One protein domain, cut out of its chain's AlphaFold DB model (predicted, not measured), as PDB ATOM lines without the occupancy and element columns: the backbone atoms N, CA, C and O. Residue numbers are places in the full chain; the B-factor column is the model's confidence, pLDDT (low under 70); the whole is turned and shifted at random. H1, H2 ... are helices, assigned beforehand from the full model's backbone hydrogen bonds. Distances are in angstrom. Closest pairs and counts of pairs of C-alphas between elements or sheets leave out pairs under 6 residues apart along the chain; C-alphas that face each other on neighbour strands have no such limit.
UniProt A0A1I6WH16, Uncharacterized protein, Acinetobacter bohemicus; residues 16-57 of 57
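Overview. This is residues 16 to 57 of the 57 residues of an uncharacterized protein of Acinetobacter bohemicus (UniProt A0A1I6WH16). The short helix H3 sits in the middle of a small, rounded, all-helix structure, with the longer helix H1 packed on one side of it and the one-turn helix H2 on the other. Residues 28 to 35 span the distance from the end of H1 to H2, and residues 40 to 47 fold back from H2 to the beginning of H3. The printed part has 42 residues with three named helices, in the order H1, H2, H3 along the chain, and no named strand; 24 of the 42 residues are in the helices. The whole is compact, with a radius of gyration of the C-alphas of 9.3 A, and the C-alphas span 23 by 20 by 12 A along their three main axes.

Along the chain. H1 is residues 16 to 27, from C-alpha 16 at (167.897, 207.791, 219.524) to C-alpha 27 at (169.954, 224.245, 218.428), and it measures 16.6 A from first to last C-alpha. H2 is residues 36 to 39, with C-alpha 36 at (183.963, 220.836, 224.377), and it measures 4.8 A. H3 is residues 48 to 55 and measures 10.4 A, ending with C-alpha 55 at (177.454, 213.728, 227.076).

Arrangement. H1 and H3 touch, and their closest C-alphas are those of Gly 21 and Leu 53, 5.0 A apart. Their lines stand at a steep tilt of 46 degrees, they run opposite ways, and their centres are 9.4 A apart. H2 and H3 touch, with the C-alphas of Met 36 and Asn 48 the closest at 4.9 A; from centre to centre the distance is 8.9 A. H1 and H2 are apart, with no C-alpha of the one within 8 A of the other. In H1 and H3 every O i to N i+4 pair is within hydrogen-bond range. H2, with four residues, is too short for such a pair, and its one O i to N i+3 pair is within range.

Size, cuts and confidence. The two C-alphas farthest apart are those of Gln 16 and Cys 35, at 24.6 A. The first and last printed C-alphas, those of Gln 16 and Phe 57, are 10.2 A apart, and Phe 57 is the chain's last residue. The printed part has no cut. The links from H1 to H2 and from H2 to H3 are both short, with 8 residues each. The mean pLDDT of the printed part is 90.3, and no printed residue of this model is under 70.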
ATOM      1  N   GLN A  16     168.652 206.786 218.777       91.69
ATOM      2  CA  GLN A  16     167.897 207.791 219.524       91.69
ATOM      3  C   GLN A  16     168.816 208.798 220.236       91.69
ATOM      4  O   GLN A  16     168.564 210.000 220.181       91.69
ATOM      5  N   ALA A  17     169.906 208.328 220.855       89.69
ATOM      6  CA  ALA A  17     170.905 209.211 221.460       89.69
ATOM      7  C   ALA A  17     171.608 210.071 220.401       89.69
ATOM      8  O   ALA A  17     171.840 211.262 220.609       89.69
ATOM      9  N   ARG A  18     171.889 209.490 219.227       93.12
ATOM     10  CA  ARG A  18     172.471 210.214 218.093       93.12
ATOM     11  C   ARG A  18     171.553 211.324 217.590       93.12
ATOM     12  O   ARG A  18     172.028 212.427 217.332       93.12
ATOM     13  N   ASP A  19     170.261 211.050 217.460       94.88
ATOM     14  CA  ASP A  19     169.280 212.029 216.993       94.88
ATOM     15  C   ASP A  19     169.134 213.184 217.992       94.88
ATOM     16  O   ASP A  19     169.197 214.348 217.591       94.88
ATOM     17  N   LEU A  20     169.055 212.872 219.291       94.88
ATOM     18  CA  LEU A  20     169.004 213.875 220.356       94.88
ATOM     19  C   LEU A  20     170.277 214.737 220.406       94.88
ATOM     20  O   LEU A  20     170.195 215.964 220.451       94.88
ATOM     21  N   GLY A  21     171.463 214.125 220.338       94.44
ATOM     22  CA  GLY A  21     172.720 214.876 220.321       94.44
ATOM     23  C   GLY A  21     172.865 215.757 219.077       94.44
ATOM     24  O   GLY A  21     173.293 216.906 219.178       94.44
ATOM     25  N   ASN A  22     172.424 215.280 217.911       94.62
ATOM     26  CA  ASN A  22     172.402 216.084 216.687       94.62
ATOM     27  C   ASN A  22     171.415 217.255 216.763       94.62
ATOM     28  O   ASN A  22     171.696 218.319 216.206       94.62
ATOM     29  N   GLN A  23     170.274 217.079 217.433       96.62
ATOM     30  CA  GLN A  23     169.338 218.168 217.695       96.62
ATOM     31  C   GLN A  23     170.004 219.256 218.552       96.62
ATOM     32  O   GLN A  23     170.018 220.415 218.144       96.62
ATOM     33  N   LEU A  24     170.652 218.879 219.659       94.69
ATOM     34  CA  LEU A  24     171.358 219.817 220.543       94.69
ATOM     35  C   LEU A  24     172.487 220.570 219.832       94.69
ATOM     36  O   LEU A  24     172.614 221.784 219.985       94.69
ATOM     37  N   ILE A  25     173.284 219.873 219.013       95.50
ATOM     38  CA  ILE A  25     174.348 220.490 218.205       95.50
ATOM     39  C   ILE A  25     173.784 221.600 217.312       95.50
ATOM     40  O   ILE A  25     174.388 222.669 217.208       95.50
ATOM     41  N   ARG A  26     172.631 221.359 216.674       96.38
ATOM     42  CA  ARG A  26     171.979 222.333 215.787       96.38
ATOM     43  C   ARG A  26     171.382 223.500 216.563       96.38
ATOM     44  O   ARG A  26     171.619 224.643 216.191       96.38
ATOM     45  N   GLU A  27     170.636 223.220 217.628       96.94
ATOM     46  CA  GLU A  27     169.954 224.245 218.428       96.94
ATOM     47  C   GLU A  27     170.941 225.190 219.122       96.94
ATOM     48  O   GLU A  27     170.707 226.395 219.174       96.94
ATOM     49  N   MET A  28     172.077 224.665 219.590       93.69
ATOM     50  CA  MET A  28     173.124 225.456 220.244       93.69
ATOM     51  C   MET A  28     174.183 225.994 219.270       93.69
ATOM     52  O   MET A  28     175.142 226.633 219.703       93.69
ATOM     53  N   ASN A  29     174.026 225.751 217.964       94.88
ATOM     54  CA  ASN A  29     174.969 226.151 216.917       94.88
ATOM     55  C   ASN A  29     176.425 225.744 217.233       94.88
ATOM     56  O   ASN A  29     177.368 226.534 217.119       94.88
ATOM     57  N   ILE A  30     176.607 224.500 217.683       92.50
ATOM     58  CA  ILE A  30     177.914 223.983 218.090       92.50
ATOM     59  C   ILE A  30     178.739 223.727 216.838       92.50
ATOM     60  O   ILE A  30     178.463 222.822 216.048       92.50
ATOM     61  N   ASN A  31     179.796 224.511 216.671       92.00
ATOM     62  CA  ASN A  31     180.721 224.334 215.566       92.00
ATOM     63  C   ASN A  31     181.604 223.102 215.768       92.00
ATOM     64  O   ASN A  31     181.970 222.741 216.893       92.00
ATOM     65  N   ARG A  32     182.016 222.504 214.646       86.56
ATOM     66  CA  ARG A  32     183.124 221.545 214.650       86.56
ATOM     67  C   ARG A  32     184.375 222.228 215.198       86.56
ATOM     68  O   ARG A  32     184.656 223.378 214.871       86.56
ATOM     69  N   GLY A  33     185.112 221.515 216.033       90.19
ATOM     70  CA  GLY A  33     186.286 222.033 216.717       90.19
ATOM     71  C   GLY A  33     186.652 221.148 217.896       90.19
ATOM     72  O   GLY A  33     186.063 220.085 218.084       90.19
ATOM     73  N   TYR A  34     187.609 221.611 218.688       81.19
ATOM     74  CA  TYR A  34     188.137 220.884 219.834       81.19
ATOM     75  C   TYR A  34     188.190 221.846 221.010       81.19
ATOM     76  O   TYR A  34     188.939 222.811 220.947       81.19
ATOM     77  N   CYS A  35     187.347 221.632 222.018       86.56
ATOM     78  CA  CYS A  35     187.351 222.305 223.330       86.56
ATOM     79  C   CYS A  35     186.241 221.743 224.227       86.56
ATOM     80  O   CYS A  35     186.372 221.741 225.448       86.56
ATOM     81  N   MET A  36     185.145 221.264 223.632       89.00
ATOM     82  CA  MET A  36     183.963 220.836 224.377       89.00
ATOM     83  C   MET A  36     184.216 219.582 225.212       89.00
ATOM     84  O   MET A  36     183.708 219.499 226.320       89.00
ATOM     85  N   ALA A  37     185.060 218.659 224.740       88.31
ATOM     86  CA  ALA A  37     185.489 217.515 225.543       88.31
ATOM     87  C   ALA A  37     186.151 217.957 226.859       88.31
ATOM     88  O   ALA A  37     185.788 217.456 227.912       88.31
ATOM     89  N   ASN A  38     187.029 218.967 226.825       87.50
ATOM     90  CA  ASN A  38     187.656 219.505 228.038       87.50
ATOM     91  C   ASN A  38     186.646 220.234 228.932       87.50
ATOM     92  O   ASN A  38     186.715 220.128 230.150       87.50
ATOM     93  N   PHE A  39     185.713 220.984 228.335       87.94
ATOM     94  CA  PHE A  39     184.651 221.670 229.079       87.94
ATOM     95  C   PHE A  39     183.737 220.685 229.826       87.94
ATOM     96  O   PHE A  39     183.281 220.988 230.923       87.94
ATOM     97  N   LEU A  40     183.487 219.516 229.235       87.50
ATOM     98  CA  LEU A  40     182.632 218.461 229.783       87.50
ATOM     99  C   LEU A  40     183.407 217.415 230.608       87.50
ATOM    100  O   LEU A  40     182.825 216.404 230.986       87.50
ATOM    101  N   ASP A  41     184.691 217.660 230.891       87.94
ATOM    102  CA  ASP A  41     185.593 216.771 231.645       87.94
ATOM    103  C   ASP A  41     185.742 215.355 231.040       87.94
ATOM    104  O   ASP A  41     185.800 214.335 231.726       87.94
ATOM    105  N   PHE A  42     185.807 215.290 229.706       82.69
ATOM    106  CA  PHE A  42     186.068 214.082 228.925       82.69
ATOM    107  C   PHE A  42     187.477 214.060 228.336       82.69
ATOM    108  O   PHE A  42     188.199 215.056 228.297       82.69
ATOM    109  N   ASN A  43     187.848 212.903 227.782       82.56
ATOM    110  CA  ASN A  43     189.073 212.779 227.006       82.56
ATOM    111  C   ASN A  43     189.069 213.770 225.828       82.56
ATOM    112  O   ASN A  43     188.171 213.757 224.985       82.56
ATOM    113  N   SER A  44     190.117 214.588 225.742       84.69
ATOM    114  CA  SER A  44     190.292 215.623 224.722       84.69
ATOM    115  C   SER A  44     190.421 215.089 223.288       84.69
ATOM    116  O   SER A  44     190.563 215.877 222.356       84.69
ATOM    117  N   CYS A  45     190.431 213.766 223.094       87.06
ATOM    118  CA  CYS A  45     190.474 213.128 221.780       87.06
ATOM    119  C   CYS A  45     189.170 213.271 220.979       87.06
ATOM    120  O   CYS A  45     189.189 213.061 219.766       87.06
ATOM    121  N   TYR A  46     188.065 213.632 221.635       88.19
ATOM    122  CA  TYR A  46     186.775 213.835 220.987       88.19
ATOM    123  C   TYR A  46     186.616 215.271 220.494       88.19
ATOM    124  O   TYR A  46     186.899 216.236 221.211       88.19
ATOM    125  N   ASP A  47     186.127 215.417 219.263       91.75
ATOM    126  CA  ASP A  47     185.700 216.722 218.766       91.75
ATOM    127  C   ASP A  47     184.433 217.209 219.490       91.75
ATOM    128  O   ASP A  47     183.800 216.485 220.261       91.75
ATOM    129  N   ASN A  48     184.044 218.459 219.250       92.81
ATOM    130  CA  ASN A  48     182.889 219.053 219.915       92.81
ATOM    131  C   ASN A  48     181.580 218.283 219.685       92.81
ATOM    132  O   ASN A  48     180.745 218.219 220.583       92.81
ATOM    133  N   HIS A  49     181.378 217.709 218.500       93.56
ATOM    134  CA  HIS A  49     180.156 216.972 218.177       93.56
ATOM    135  C   HIS A  49     180.163 215.610 218.863       93.56
ATOM    136  O   HIS A  49     179.174 215.225 219.479       93.56
ATOM    137  N   GLN A  50     181.295 214.911 218.827       91.81
ATOM    138  CA  GLN A  50     181.500 213.661 219.552       91.81
ATOM    139  C   GLN A  50     181.347 213.847 221.065       91.81
ATOM    140  O   GLN A  50     180.696 213.030 221.706       91.81
ATOM    141  N   ALA A  51     181.875 214.936 221.625       92.38
ATOM    142  CA  ALA A  51     181.740 215.255 223.042       92.38
ATOM    143  C   ALA A  51     180.271 215.447 223.451       92.38
ATOM    144  O   ALA A  51     179.854 214.937 224.485       92.38
ATOM    145  N   VAL A  52     179.465 216.119 222.621       92.44
ATOM    146  CA  VAL A  52     178.019 216.276 222.863       92.44
ATOM    147  C   VAL A  52     177.294 214.938 222.750       92.44
ATOM    148  O   VAL A  52     176.452 214.627 223.585       92.44
ATOM    149  N   LEU A  53     177.632 214.129 221.745       92.00
ATOM    150  CA  LEU A  53     177.044 212.801 221.561       92.00
ATOM    151  C   LEU A  53     177.346 211.858 222.732       92.00
ATOM    152  O   LEU A  53     176.485 211.062 223.090       92.00
ATOM    153  N   ILE A  54     178.544 211.955 223.316       87.94
ATOM    154  CA  ILE A  54     178.913 211.229 224.535       87.94
ATOM    155  C   ILE A  54     178.146 211.786 225.730       87.94
ATOM    156  O   ILE A  54     177.557 211.016 226.461       87.94
ATOM    157  N   TRP A  55     178.104 213.106 225.915       89.19
ATOM    158  CA  TRP A  55     177.454 213.728 227.076       89.19
ATOM    159  C   TRP A  55     175.967 213.399 227.224       89.19
ATOM    160  O   TRP A  55     175.450 213.330 228.334       89.19
ATOM    161  N   VAL A  56     175.270 213.229 226.101       86.81
ATOM    162  CA  VAL A  56     173.846 212.875 226.081       86.81
ATOM    163  C   VAL A  56     173.583 211.460 226.634       86.81
ATOM    164  O   VAL A  56     172.426 211.144 226.914       86.81
ATOM    165  N   PHE A  57     174.610 210.617 226.801       75.94
ATOM    166  CA  PHE A  57     174.492 209.211 227.194       75.94
ATOM    167  C   PHE A  57     175.339 208.860 228.425       75.94
ATOM    168  O   PHE A  57     174.800 208.154 229.306       75.94
TER     169      PHE A  57